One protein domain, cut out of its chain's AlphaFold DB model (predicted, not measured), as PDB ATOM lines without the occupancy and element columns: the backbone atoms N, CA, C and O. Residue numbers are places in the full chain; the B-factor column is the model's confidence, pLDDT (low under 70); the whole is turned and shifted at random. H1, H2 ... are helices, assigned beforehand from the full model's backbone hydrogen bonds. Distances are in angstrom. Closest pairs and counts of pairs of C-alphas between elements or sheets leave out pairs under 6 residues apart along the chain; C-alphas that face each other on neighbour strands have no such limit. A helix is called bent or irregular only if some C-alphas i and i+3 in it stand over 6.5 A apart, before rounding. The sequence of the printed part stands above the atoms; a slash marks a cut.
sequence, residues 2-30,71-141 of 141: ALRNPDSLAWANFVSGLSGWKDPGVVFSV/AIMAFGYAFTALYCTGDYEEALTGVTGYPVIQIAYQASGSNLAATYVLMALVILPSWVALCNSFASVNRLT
ATOM      1  N   ALA A   2     238.829 242.526 245.079       62.84
ATOM      2  CA  ALA A   2     240.146 242.872 245.617       62.84
ATOM      3  C   ALA A   2     240.027 243.183 247.118       62.84
ATOM      4  O   ALA A   2     239.105 243.883 247.542       62.84
ATOM      5  N   LEU A   3     240.919 242.602 247.921       70.00
ATOM      6  CA  LEU A   3     241.016 242.903 249.348       70.00
ATOM      7  C   LEU A   3     241.468 244.357 249.517       70.00
ATOM      8  O   LEU A   3     242.276 244.848 248.732       70.00
ATOM      9  N   ARG A   4     240.947 245.041 250.542       81.19
ATOM     10  CA  ARG A   4     241.344 246.419 250.855       81.19
ATOM     11  C   ARG A   4     242.857 246.479 251.081       81.19
ATOM     12  O   ARG A   4     243.378 245.770 251.942       81.19
ATOM     13  N   ASN A   5     243.523 247.374 250.362       84.50
ATOM     14  CA  ASN A   5     244.953 247.615 250.517       84.50
ATOM     15  C   ASN A   5     245.296 248.190 251.909       84.50
ATOM     16  O   ASN A   5     244.482 248.908 252.503       84.50
ATOM     17  N   PRO A   6     246.494 247.894 252.449       85.44
ATOM     18  CA  PRO A   6     246.913 248.384 253.760       85.44
ATOM     19  C   PRO A   6     247.143 249.901 253.757       85.44
ATOM     20  O   PRO A   6     247.558 250.481 252.755       85.44
ATOM     21  N   ASP A   7     246.949 250.544 254.911       85.25
ATOM     22  CA  ASP A   7     247.102 252.002 255.059       85.25
ATOM     23  C   ASP A   7     248.535 252.485 254.763       85.25
ATOM     24  O   ASP A   7     248.734 253.607 254.298       85.25
ATOM     25  N   SER A   8     249.541 251.628 254.953       83.56
ATOM     26  CA  SER A   8     250.925 251.930 254.576       83.56
ATOM     27  C   SER A   8     251.082 252.179 253.073       83.56
ATOM     28  O   SER A   8     251.866 253.042 252.685       83.56
ATOM     29  N   LEU A   9     250.315 251.485 252.224       82.50
ATOM     30  CA  LEU A   9     250.306 251.731 250.782       82.50
ATOM     31  C   LEU A   9     249.700 253.098 250.453       82.50
ATOM     32  O   LEU A   9     250.240 253.808 249.616       82.50
ATOM     33  N   ALA A  10     248.614 253.473 251.131       82.69
ATOM     34  CA  ALA A  10     247.905 254.722 250.862       82.69
ATOM     35  C   ALA A  10     248.679 255.971 251.319       82.69
ATOM     36  O   ALA A  10     248.581 257.013 250.676       82.69
ATOM     37  N   TRP A  11     249.433 255.878 252.419       82.88
ATOM     38  CA  TRP A  11     250.005 257.058 253.082       82.88
ATOM     39  C   TRP A  11     251.532 257.099 253.137       82.88
ATOM     40  O   TRP A  11     252.099 258.186 253.215       82.88
ATOM     41  N   ALA A  12     252.206 255.945 253.137       81.88
ATOM     42  CA  ALA A  12     253.644 255.863 253.408       81.88
ATOM     43  C   ALA A  12     254.479 255.414 252.200       81.88
ATOM     44  O   ALA A  12     255.696 255.588 252.211       81.88
ATOM     45  N   ASN A  13     253.849 254.856 251.164       83.75
ATOM     46  CA  ASN A  13     254.543 254.349 249.986       83.75
ATOM     47  C   ASN A  13     254.401 255.306 248.801       83.75
ATOM     48  O   ASN A  13     253.301 255.591 248.337       83.75
ATOM     49  N   PHE A  14     255.541 255.744 248.268       84.19
ATOM     50  CA  PHE A  14     255.626 256.442 246.991       84.19
ATOM     51  C   PHE A  14     256.446 255.601 246.016       84.19
ATOM     52  O   PHE A  14     257.643 255.395 246.212       84.19
ATOM     53  N   VAL A  15     255.795 255.096 244.969       80.06
ATOM     54  CA  VAL A  15     256.449 254.266 243.954       80.06
ATOM     55  C   VAL A  15     257.045 255.174 242.877       80.06
ATOM     56  O   VAL A  15     256.321 255.834 242.134       80.06
ATOM     57  N   SER A  16     258.376 255.203 242.778       78.81
ATOM     58  CA  SER A  16     259.124 255.984 241.781       78.81
ATOM     59  C   SER A  16     260.035 255.094 240.931       78.81
ATOM     60  O   SER A  16     260.543 254.093 241.426       78.81
ATOM     61  N   GLY A  17     260.286 255.478 239.673       74.56
ATOM     62  CA  GLY A  17     261.248 254.803 238.783       74.56
ATOM     63  C   GLY A  17     260.638 253.972 237.647       74.56
ATOM     64  O   GLY A  17     261.353 253.595 236.724       74.56
ATOM     65  N   LEU A  18     259.320 253.756 237.650       76.75
ATOM     66  CA  LEU A  18     258.607 253.015 236.594       76.75
ATOM     67  C   LEU A  18     258.396 253.841 235.313       76.75
ATOM     68  O   LEU A  18     258.229 253.290 234.232       76.75
ATOM     69  N   SER A  19     258.436 255.170 235.419       76.81
ATOM     70  CA  SER A  19     258.228 256.101 234.304       76.81
ATOM     71  C   SER A  19     259.499 256.417 233.502       76.81
ATOM     72  O   SER A  19     259.451 257.233 232.585       76.81
ATOM     73  N   GLY A  20     260.649 255.836 233.868       82.25
ATOM     74  CA  GLY A  20     261.962 256.149 233.285       82.25
ATOM     75  C   GLY A  20     262.648 257.391 233.876       82.25
ATOM     76  O   GLY A  20     263.843 257.597 233.658       82.25
ATOM     77  N   TRP A  21     261.934 258.185 234.680       85.94
ATOM     78  CA  TRP A  21     262.498 259.313 235.421       85.94
ATOM     79  C   TRP A  21     263.053 258.849 236.769       85.94
ATOM     80  O   TRP A  21     262.354 258.207 237.553       85.94
ATOM     81  N   LYS A  22     264.321 259.181 237.038       84.69
ATOM     82  CA  LYS A  22     265.010 258.813 238.288       84.69
ATOM     83  C   LYS A  22     264.718 259.767 239.444       84.69
ATOM     84  O   LYS A  22     264.859 259.373 240.593       84.69
ATOM     85  N   ASP A  23     264.350 261.009 239.136       88.94
ATOM     86  CA  ASP A  23     264.066 262.032 240.138       88.94
ATOM     87  C   ASP A  23     262.618 261.894 240.662       88.94
ATOM     88  O   ASP A  23     261.675 262.015 239.869       88.94
ATOM     89  N   PRO A  24     262.410 261.657 241.973       85.81
ATOM     90  CA  PRO A  24     261.075 261.505 242.555       85.81
ATOM     91  C   PRO A  24     260.178 262.738 242.399       85.81
ATOM     92  O   PRO A  24     258.965 262.596 242.237       85.81
ATOM     93  N   GLY A  25     260.749 263.945 242.413       88.56
ATOM     94  CA  GLY A  25     260.009 265.192 242.227       88.56
ATOM     95  C   GLY A  25     259.473 265.332 240.804       88.56
ATOM     96  O   GLY A  25     258.339 265.778 240.603       88.56
ATOM     97  N   VAL A  26     260.236 264.875 239.808       89.25
ATOM     98  CA  VAL A  26     259.762 264.814 238.416       89.25
ATOM     99  C   VAL A  26     258.627 263.801 238.275       89.25
ATOM    100  O   VAL A  26     257.605 264.126 237.675       89.25
ATOM    101  N   VAL A  27     258.750 262.611 238.875       88.50
ATOM    102  CA  VAL A  27     257.678 261.593 238.862       88.50
ATOM    103  C   VAL A  27     256.391 262.141 239.481       88.50
ATOM    104  O   VAL A  27     255.319 262.007 238.891       88.50
ATOM    105  N   PHE A  28     256.497 262.817 240.627       86.88
ATOM    106  CA  PHE A  28     255.366 263.485 241.270       86.88
ATOM    107  C   PHE A  28     254.725 264.543 240.358       86.88
ATOM    108  O   PHE A  28     253.509 264.553 240.172       86.88
ATOM    109  N   SER A  29     255.541 265.389 239.722       88.62
ATOM    110  CA  SER A  29     255.066 266.446 238.820       88.62
ATOM    111  C   SER A  29     254.356 265.885 237.584       88.62
ATOM    112  O   SER A  29     253.335 266.424 237.162       88.62
ATOM    113  N   VAL A  30     254.846 264.775 237.023       87.44
ATOM    114  CA  VAL A  30     254.190 264.077 235.905       87.44
ATOM    115  C   VAL A  30     252.823 263.539 236.330       87.44
ATOM    116  O   VAL A  30     251.857 263.675 235.581       87.44
ATOM    117  N   ALA A  71     236.163 268.493 242.500       89.19
ATOM    118  CA  ALA A  71     237.315 268.229 243.356       89.19
ATOM    119  C   ALA A  71     236.989 267.213 244.459       89.19
ATOM    120  O   ALA A  71     237.764 266.287 244.683       89.19
ATOM    121  N   ILE A  72     235.826 267.333 245.110       93.75
ATOM    122  CA  ILE A  72     235.382 266.386 246.144       93.75
ATOM    123  C   ILE A  72     235.175 264.989 245.551       93.75
ATOM    124  O   ILE A  72     235.633 264.006 246.133       93.75
ATOM    125  N   MET A  73     234.529 264.884 244.385       90.69
ATOM    126  CA  MET A  73     234.337 263.595 243.711       90.69
ATOM    127  C   MET A  73     235.666 262.972 243.276       90.69
ATOM    128  O   MET A  73     235.879 261.784 243.502       90.69
ATOM    129  N   ALA A  74     236.578 263.765 242.704       88.31
ATOM    130  CA  ALA A  74     237.905 263.301 242.304       88.31
ATOM    131  C   ALA A  74     238.728 262.830 243.511       88.31
ATOM    132  O   ALA A  74     239.386 261.794 243.450       88.31
ATOM    133  N   PHE A  75     238.647 263.550 244.629       89.75
ATOM    134  CA  PHE A  75     239.312 263.174 245.872       89.75
ATOM    135  C   PHE A  75     238.732 261.884 246.465       89.75
ATOM    136  O   PHE A  75     239.481 260.986 246.851       89.75
ATOM    137  N   GLY A  76     237.404 261.736 246.459       92.00
ATOM    138  CA  GLY A  76     236.740 260.488 246.837       92.00
ATOM    139  C   GLY A  76     237.170 259.314 245.953       92.00
ATOM    140  O   GLY A  76     237.518 258.252 246.466       92.00
ATOM    141  N   TYR A  77     237.227 259.523 244.635       87.50
ATOM    142  CA  TYR A  77     237.701 258.516 243.690       87.50
ATOM    143  C   TYR A  77     239.162 258.122 243.946       87.50
ATOM    144  O   TYR A  77     239.480 256.933 243.955       87.50
ATOM    145  N   ALA A  78     240.040 259.090 244.223       87.44
ATOM    146  CA  ALA A  78     241.438 258.828 244.555       87.44
ATOM    147  C   ALA A  78     241.566 257.915 245.785       87.44
ATOM    148  O   ALA A  78     242.315 256.940 245.744       87.44
ATOM    149  N   PHE A  79     240.776 258.152 246.839       88.88
ATOM    150  CA  PHE A  79     240.737 257.250 247.993       88.88
ATOM    151  C   PHE A  79     240.267 255.849 247.627       88.88
ATOM    152  O   PHE A  79     240.899 254.868 248.019       88.88
ATOM    153  N   THR A  80     239.173 255.737 246.873       87.38
ATOM    154  CA  THR A  80     238.677 254.420 246.466       87.38
ATOM    155  C   THR A  80     239.690 253.686 245.601       87.38
ATOM    156  O   THR A  80     239.858 252.487 245.774       87.38
ATOM    157  N   ALA A  81     240.407 254.391 244.725       85.19
ATOM    158  CA  ALA A  81     241.454 253.804 243.907       85.19
ATOM    159  C   ALA A  81     242.582 253.267 244.796       85.19
ATOM    160  O   ALA A  81     242.837 252.071 244.767       85.19
ATOM    161  N   LEU A  82     243.160 254.086 245.683       85.94
ATOM    162  CA  LEU A  82     244.257 253.666 246.571       85.94
ATOM    163  C   LEU A  82     243.930 252.399 247.381       85.94
ATOM    164  O   LEU A  82     244.770 251.503 247.512       85.94
ATOM    165  N   TYR A  83     242.700 252.300 247.893       86.38
ATOM    166  CA  TYR A  83     242.267 251.166 248.708       86.38
ATOM    167  C   TYR A  83     241.786 249.948 247.907       86.38
ATOM    168  O   TYR A  83     241.858 248.837 248.435       86.38
ATOM    169  N   CYS A  84     241.319 250.127 246.668       84.12
ATOM    170  CA  CYS A  84     240.771 249.056 245.827       84.12
ATOM    171  C   CYS A  84     241.686 248.643 244.661       84.12
ATOM    172  O   CYS A  84     241.310 247.746 243.909       84.12
ATOM    173  N   THR A  85     242.859 249.268 244.493       80.00
ATOM    174  CA  THR A  85     243.819 248.962 243.417       80.00
ATOM    175  C   THR A  85     244.286 247.510 243.422       80.00
ATOM    176  O   THR A  85     244.595 247.012 242.349       80.00
ATOM    177  N   GLY A  86     244.319 246.835 244.577       82.00
ATOM    178  CA  GLY A  86     244.887 245.492 244.681       82.00
ATOM    179  C   GLY A  86     246.388 245.498 244.383       82.00
ATOM    180  O   GLY A  86     247.117 246.329 244.932       82.00
ATOM    181  N   ASP A  87     246.834 244.589 243.514       83.25
ATOM    182  CA  ASP A  87     248.227 244.498 243.073       83.25
ATOM    183  C   ASP A  87     248.515 245.554 241.992       83.25
ATOM    184  O   ASP A  87     248.042 245.471 240.851       83.25
ATOM    185  N   TYR A  88     249.295 246.571 242.367       79.75
ATOM    186  CA  TYR A  88     249.652 247.678 241.485       79.75
ATOM    187  C   TYR A  88     250.661 247.277 240.396       79.75
ATOM    188  O   TYR A  88     250.695 247.930 239.354       79.75
ATOM    189  N   GLU A  89     251.465 246.223 240.586       82.38
ATOM    190  CA  GLU A  89     252.373 245.731 239.542       82.38
ATOM    191  C   GLU A  89     251.576 245.063 238.422       82.38
ATOM    192  O   GLU A  89     251.811 245.329 237.238       82.38
ATOM    193  N   GLU A  90     250.565 244.273 238.786       82.12
ATOM    194  CA  GLU A  90     249.625 243.700 237.825       82.12
ATOM    195  C   GLU A  90     248.797 244.800 237.141       82.12
ATOM    196  O   GLU A  90     248.544 244.722 235.941       82.12
ATOM    197  N   ALA A  91     248.437 245.878 237.849       83.00
ATOM    198  CA  ALA A  91     247.768 247.031 237.240       83.00
ATOM    199  C   ALA A  91     248.605 247.708 236.139       83.00
ATOM    200  O   ALA A  91     248.046 248.226 235.172       83.00
ATOM    201  N   LEU A  92     249.934 247.703 236.263       80.81
ATOM    202  CA  LEU A  92     250.843 248.351 235.314       80.81
ATOM    203  C   LEU A  92     251.305 247.434 234.179       80.81
ATOM    204  O   LEU A  92     251.537 247.906 233.069       80.81
ATOM    205  N   THR A  93     251.453 246.139 234.453       82.62
ATOM    206  CA  THR A  93     251.953 245.138 233.493       82.62
ATOM    207  C   THR A  93     250.847 244.270 232.895       82.62
ATOM    208  O   THR A  93     251.102 243.453 232.008       82.62
ATOM    209  N   GLY A  94     249.614 244.444 233.370       77.88
ATOM    210  CA  GLY A  94     248.463 243.635 233.007       77.88
ATOM    211  C   GLY A  94     248.118 243.693 231.521       77.88
ATOM    212  O   GLY A  94     248.293 244.701 230.835       77.88
ATOM    213  N   VAL A  95     247.533 242.594 231.040       76.69
ATOM    214  CA  VAL A  95     247.171 242.369 229.627       76.69
ATOM    215  C   VAL A  95     246.161 243.401 229.104       76.69
ATOM    216  O   VAL A  95     246.048 243.609 227.899       76.69
ATOM    217  N   THR A  96     245.435 244.077 229.999       80.38
ATOM    218  CA  THR A  96     244.479 245.132 229.636       80.38
ATOM    219  C   THR A  96     245.152 246.375 229.055       80.38
ATOM    220  O   THR A  96     244.480 247.144 228.372       80.38
ATOM    221  N   GLY A  97     246.448 246.598 229.312       79.88
ATOM    222  CA  GLY A  97     247.215 247.739 228.798       79.88
ATOM    223  C   GLY A  97     246.820 249.103 229.380       79.88
ATOM    224  O   GLY A  97     247.459 250.107 229.074       79.88
ATOM    225  N   TYR A  98     245.792 249.149 230.234       83.62
ATOM    226  CA  TYR A  98     245.288 250.359 230.875       83.62
ATOM    227  C   TYR A  98     245.061 250.098 232.370       83.62
ATOM    228  O   TYR A  98     244.143 249.348 232.720       83.62
ATOM    229  N   PRO A  99     245.812 250.766 233.266       85.62
ATOM    230  CA  PRO A  99     245.729 250.516 234.705       85.62
ATOM    231  C   PRO A  99     244.324 250.670 235.290       85.62
ATOM    232  O   PRO A  99     243.920 249.892 236.147       85.62
ATOM    233  N   VAL A 100     243.533 251.623 234.784       86.00
ATOM    234  CA  VAL A 100     242.149 251.838 235.236       86.00
ATOM    235  C   VAL A 100     241.244 250.627 234.972       86.00
ATOM    236  O   VAL A 100     240.391 250.306 235.800       86.00
ATOM    237  N   ILE A 101     241.456 249.920 233.856       88.12
ATOM    238  CA  ILE A 101     240.677 248.733 233.489       88.12
ATOM    239  C   ILE A 101     241.091 247.562 234.381       88.12
ATOM    240  O   ILE A 101     240.225 246.866 234.910       88.12
ATOM    241  N   GLN A 102     242.398 247.379 234.600       87.44
ATOM    242  CA  GLN A 102     242.902 246.318 235.473       87.44
ATOM    243  C   GLN A 102     242.448 246.508 236.925       87.44
ATOM    244  O   GLN A 102     241.973 245.561 237.545       87.44
ATOM    245  N   ILE A 103     242.507 247.736 237.447       87.62
ATOM    246  CA  ILE A 103     242.025 248.058 238.797       87.62
ATOM    247  C   ILE A 103     240.525 247.782 238.909       87.62
ATOM    248  O   ILE A 103     240.087 247.147 239.866       87.62
ATOM    249  N   ALA A 104     239.723 248.194 237.922       87.12
ATOM    250  CA  ALA A 104     238.291 247.899 237.915       87.12
ATOM    251  C   ALA A 104     238.009 246.387 237.853       87.12
ATOM    252  O   ALA A 104     237.076 245.909 238.504       87.12
ATOM    253  N   TYR A 105     238.833 245.631 237.124       87.75
ATOM    254  CA  TYR A 105     238.750 244.175 237.038       87.75
ATOM    255  C   TYR A 105     239.068 243.490 238.368       87.75
ATOM    256  O   TYR A 105     238.286 242.660 238.847       87.75
ATOM    257  N   GLN A 106     240.166 243.883 239.013       84.75
ATOM    258  CA  GLN A 106     240.553 243.375 240.327       84.75
ATOM    259  C   GLN A 106     239.511 243.754 241.393       84.75
ATOM    260  O   GLN A 106     239.030 242.887 242.134       84.75
ATOM    261  N   ALA A 107     239.066 245.014 241.419       83.88
ATOM    262  CA  ALA A 107     238.030 245.499 242.331       83.88
ATOM    263  C   ALA A 107     236.716 244.716 242.170       83.88
ATOM    264  O   ALA A 107     236.121 244.282 243.160       83.88
ATOM    265  N   SER A 108     236.325 244.415 240.929       85.00
ATOM    266  CA  SER A 108     235.138 243.611 240.603       85.00
ATOM    267  C   SER A 108     235.282 242.121 240.932       85.00
ATOM    268  O   SER A 108     234.341 241.351 240.748       85.00
ATOM    269  N   GLY A 109     236.448 241.679 241.413       83.25
ATOM    270  CA  GLY A 109     236.712 240.276 241.707       83.25
ATOM    271  C   GLY A 109     236.806 239.406 240.470       83.25
ATOM    272  O   GLY A 109     236.248 238.313 240.468       83.25
ATOM    273  N   SER A 110     237.463 239.914 239.429       80.88
ATOM    274  CA  SER A 110     237.653 239.217 238.158       80.88
ATOM    275  C   SER A 110     236.357 238.990 237.367       80.88
ATOM    276  O   SER A 110     236.318 238.204 236.419       80.88
ATOM    277  N   ASN A 111     235.284 239.706 237.721       87.06
ATOM    278  CA  ASN A 111     234.029 239.692 236.979       87.06
ATOM    279  C   ASN A 111     234.097 240.659 235.787       87.06
ATOM    280  O   ASN A 111     234.030 241.884 235.937       87.06
ATOM    281  N   LEU A 112     234.195 240.089 234.586       86.81
ATOM    282  CA  LEU A 112     234.269 240.848 233.337       86.81
ATOM    283  C   LEU A 112     233.014 241.693 233.083       86.81
ATOM    284  O   LEU A 112     233.137 242.827 232.637       86.81
ATOM    285  N   ALA A 113     231.818 241.191 233.403       88.19
ATOM    286  CA  ALA A 113     230.576 241.925 233.162       88.19
ATOM    287  C   ALA A 113     230.505 243.206 234.006       88.19
ATOM    288  O   ALA A 113     230.208 244.277 233.480       88.19
ATOM    289  N   ALA A 114     230.851 243.118 235.293       87.38
ATOM    290  CA  ALA A 114     230.922 244.285 236.171       87.38
ATOM    291  C   ALA A 114     231.973 245.297 235.687       87.38
ATOM    292  O   ALA A 114     231.702 246.495 235.622       87.38
ATOM    293  N   THR A 115     233.135 244.803 235.254       89.19
ATOM    294  CA  THR A 115     234.211 245.639 234.706       89.19
ATOM    295  C   THR A 115     233.757 246.382 233.452       89.19
ATOM    296  O   THR A 115     233.959 247.589 233.351       89.19
ATOM    297  N   TYR A 116     233.085 245.703 232.518       90.25
ATOM    298  CA  TYR A 116     232.575 246.336 231.302       90.25
ATOM    299  C   TYR A 116     231.536 247.412 231.594       90.25
ATOM    300  O   TYR A 116     231.587 248.474 230.978       90.25
ATOM    301  N   VAL A 117     230.630 247.182 232.547       92.25
ATOM    302  CA  VAL A 117     229.645 248.197 232.947       92.25
ATOM    303  C   VAL A 117     230.343 249.420 233.545       92.25
ATOM    304  O   VAL A 117     230.050 250.543 233.139       92.25
ATOM    305  N   LEU A 118     231.310 249.223 234.447       89.38
ATOM    306  CA  LEU A 118     232.086 250.320 235.032       89.38
ATOM    307  C   LEU A 118     232.854 251.110 233.965       89.38
ATOM    308  O   LEU A 118     232.846 252.338 233.986       89.38
ATOM    309  N   MET A 119     233.478 250.424 233.006       91.31
ATOM    310  CA  MET A 119     234.205 251.089 231.924       91.31
ATOM    311  C   MET A 119     233.266 251.800 230.951       91.31
ATOM    312  O   MET A 119     233.583 252.901 230.510       91.31
ATOM    313  N   ALA A 120     232.088 251.247 230.659       92.06
ATOM    314  CA  ALA A 120     231.088 251.913 229.828       92.06
ATOM    315  C   ALA A 120     230.621 253.239 230.451       92.06
ATOM    316  O   ALA A 120     230.496 254.236 229.739       92.06
ATOM    317  N   LEU A 121     230.442 253.282 231.777       90.50
ATOM    318  CA  LEU A 121     230.081 254.506 232.501       90.50
ATOM    319  C   LEU A 121     231.154 255.603 232.420       90.50
ATOM    320  O   LEU A 121     230.821 256.775 232.555       90.50
ATOM    321  N   VAL A 122     232.417 255.248 232.177       88.75
ATOM    322  CA  VAL A 122     233.521 256.212 232.024       88.75
ATOM    323  C   VAL A 122     233.739 256.584 230.555       88.75
ATOM    324  O   VAL A 122     233.877 257.761 230.215       88.75
ATOM    325  N   ILE A 123     233.748 255.592 229.665       90.56
ATOM    326  CA  ILE A 123     234.092 255.766 228.250       90.56
ATOM    327  C   ILE A 123     232.971 256.482 227.493       90.56
ATOM    328  O   ILE A 123     233.263 257.368 226.693       90.56
ATOM    329  N   LEU A 124     231.697 256.154 227.746       92.94
ATOM    330  CA  LEU A 124     230.583 256.748 226.998       92.94
ATOM    331  C   LEU A 124     230.466 258.268 227.212       92.94
ATOM    332  O   LEU A 124     230.424 258.987 226.212       92.94
ATOM    333  N   PRO A 125     230.478 258.807 228.451       90.56
ATOM    334  CA  PRO A 125     230.458 260.258 228.646       90.56
ATOM    335  C   PRO A 125     231.702 260.944 228.080       90.56
ATOM    336  O   PRO A 125     231.592 262.019 227.496       90.56
ATOM    337  N   SER A 126     232.872 260.307 228.198       88.38
ATOM    338  CA  SER A 126     234.127 260.831 227.645       88.38
ATOM    339  C   SER A 126     234.061 260.948 226.121       88.38
ATOM    340  O   SER A 126     234.461 261.960 225.556       88.38
ATOM    341  N   TRP A 127     233.489 259.947 225.451       91.06
ATOM    342  CA  TRP A 127     233.272 259.967 224.008       91.06
ATOM    343  C   TRP A 127     232.331 261.099 223.582       91.06
ATOM    344  O   TRP A 127     232.646 261.858 222.668       91.06
ATOM    345  N   VAL A 128     231.204 261.265 224.282       90.50
ATOM    346  CA  VAL A 128     230.256 262.362 224.023       90.50
ATOM    347  C   VAL A 128     230.925 263.726 224.217       90.50
ATOM    348  O   VAL A 128     230.749 264.619 223.388       90.50
ATOM    349  N   ALA A 129     231.729 263.882 225.273       86.50
ATOM    350  CA  ALA A 129     232.482 265.107 225.524       86.50
ATOM    351  C   ALA A 129     233.463 265.419 224.381       86.50
ATOM    352  O   ALA A 129     233.484 266.548 223.895       86.50
ATOM    353  N   LEU A 130     234.203 264.417 223.890       86.31
ATOM    354  CA  LEU A 130     235.115 264.573 222.753       86.31
ATOM    355  C   LEU A 130     234.380 265.011 221.479       86.31
ATOM    356  O   LEU A 130     234.822 265.944 220.807       86.31
ATOM    357  N   CYS A 131     233.242 264.390 221.156       88.12
ATOM    358  CA  CYS A 131     232.426 264.795 220.010       88.12
ATOM    359  C   CYS A 131     231.961 266.256 220.119       88.12
ATOM    360  O   CYS A 131     232.017 266.987 219.129       88.12
ATOM    361  N   ASN A 132     231.553 266.701 221.313       84.50
ATOM    362  CA  ASN A 132     231.171 268.095 221.552       84.50
ATOM    363  C   ASN A 132     232.346 269.058 221.345       84.50
ATOM    364  O   ASN A 132     232.167 270.108 220.728       84.50
ATOM    365  N   SER A 133     233.550 268.698 221.799       82.88
ATOM    366  CA  SER A 133     234.753 269.502 221.572       82.88
ATOM    367  C   SER A 133     235.078 269.632 220.082       82.88
ATOM    368  O   SER A 133     235.290 270.744 219.607       82.88
ATOM    369  N   PHE A 134     235.043 268.536 219.315       85.00
ATOM    370  CA  PHE A 134     235.250 268.590 217.861       85.00
ATOM    371  C   PHE A 134     234.198 269.457 217.159       85.00
ATOM    372  O   PHE A 134     234.537 270.277 216.305       85.00
ATOM    373  N   ALA A 135     232.926 269.318 217.539       83.94
ATOM    374  CA  ALA A 135     231.846 270.125 216.981       83.94
ATOM    375  C   ALA A 135     231.995 271.620 217.310       83.94
ATOM    376  O   ALA A 135     231.648 272.457 216.480       83.94
ATOM    377  N   SER A 136     232.504 271.956 218.498       81.38
ATOM    378  CA  SER A 136     232.777 273.336 218.910       81.38
ATOM    379  C   SER A 136     233.931 273.945 218.108       81.38
ATOM    380  O   SER A 136     233.762 275.018 217.534       81.38
ATOM    381  N   VAL A 137     235.058 273.234 217.979       82.44
ATOM    382  CA  VAL A 137     236.244 273.723 217.251       82.44
ATOM    383  C   VAL A 137     235.947 273.946 215.766       82.44
ATOM    384  O   VAL A 137     236.355 274.961 215.209       82.44
ATOM    385  N   ASN A 138     235.168 273.064 215.137       85.25
ATOM    386  CA  ASN A 138     234.787 273.212 213.728       85.25
ATOM    387  C   ASN A 138     233.948 274.468 213.433       85.25
ATOM    388  O   ASN A 138     233.809 274.832 212.274       85.25
ATOM    389  N   ARG A 139     233.365 275.124 214.447       76.62
ATOM    390  CA  ARG A 139     232.605 276.377 214.282       76.62
ATOM    391  C   ARG A 139     233.480 277.629 214.380       76.62
ATOM    392  O   ARG A 139     232.980 278.725 214.156       76.62
ATOM    393  N   LEU A 140     234.749 277.473 214.763       74.00
ATOM    394  CA  LEU A 140     235.715 278.565 214.908       74.00
ATOM    395  C   LEU A 140     236.524 278.824 213.625       74.00
ATOM    396  O   LEU A 140     237.294 279.782 213.595       74.00
ATOM    397  N   THR A 141     236.375 277.976 212.598       59.72
ATOM    398  CA  THR A 141     237.040 278.096 211.283       59.72
ATOM    399  C   THR A 141     235.998 278.342 210.207       59.72
ATOM    400  O   THR A 141     236.269 279.168 209.310       59.72
TER     401      THR A 141
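What this domain is: This is residues 2 to 30 and 71 to 141 of the 141 residues of the protein "Amino acid/polyamine transporter I" of Aspergillus leporis (UniProt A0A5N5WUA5). A long helix, H6, sticks out with its residues 120 to 137 as an arm from a loose cluster of short helices, and H5 folds back on its residues 112 to 119 as a helical hairpin. H4 and residues 81 to 84 of H3 pack on H5, while residues 71 to 77 of H3 stick out and H2 sits by itself after a long loop from H1. The printed part has 100 residues with six named helices, H1 to H6 in chain order, and no named strand; the class is all helix. It is loose, with a radius of gyration of the C-alphas of 16.8 A and spans of 51 by 38 by 30 A.

How they stand to each other: H6, residues 112 to 137, has a kink of 27 degrees near residue 119; it is neither bent nor irregular, but only just: C-alphas 122 and 125 are 6.1 A apart. With residues 112 to 119 alone it touches H5, residues 99 to 107, at a shallow tilt of 30 degrees, opposite ways; the closest C-alphas are those of Tyr 105 and Thr 115, 5.3 A. H5 is the hub, touching three helices. H4, residues 88 to 93, touches H5 at a steep tilt of 51 degrees, opposite ways, closest at the C-alphas of Ala 91 and Pro 99, 4.8 A. H3, residues 71 to 84, touches H5 with residues 81 to 84 alone, at a steep tilt of 62 degrees, the same way, closest at the C-alphas of Cys 84 and Ala 107, 5.7 A. The helix packing is mostly crossed, only just, with 1 of 3 pairs at a shallow tilt. H1, residues 7 to 11, and H3 only just touch, with 3 pairs of C-alphas within 8 A, the closest those of Ala 10 and Leu 82, 5.7 A. H2, residues 24 to 30, touches no helix. Every O i to N i+4 pair is within hydrogen-bond range in H1 to H5, and 21 of 22 in H6.

Where its parts are: H6 runs 36.7 A from C-alpha 112 at (234.269, 240.848, 233.337) to C-alpha 137 at (236.244, 273.723, 217.251). H3 measures 19.6 A and H5 11.9 A. H1 begins at C-alpha 7, (247.102, 252.002, 255.059).

The domain as a whole: The C-alphas farthest apart are those of Pro 6 and Thr 141, 52.8 A. Residues 31 to 70 are not printed, and C-alphas 30 and 71 are 18.9 A apart across the cut. The link from H1 to H2 is long. Residues 2 and 141 have pLDDT under 70.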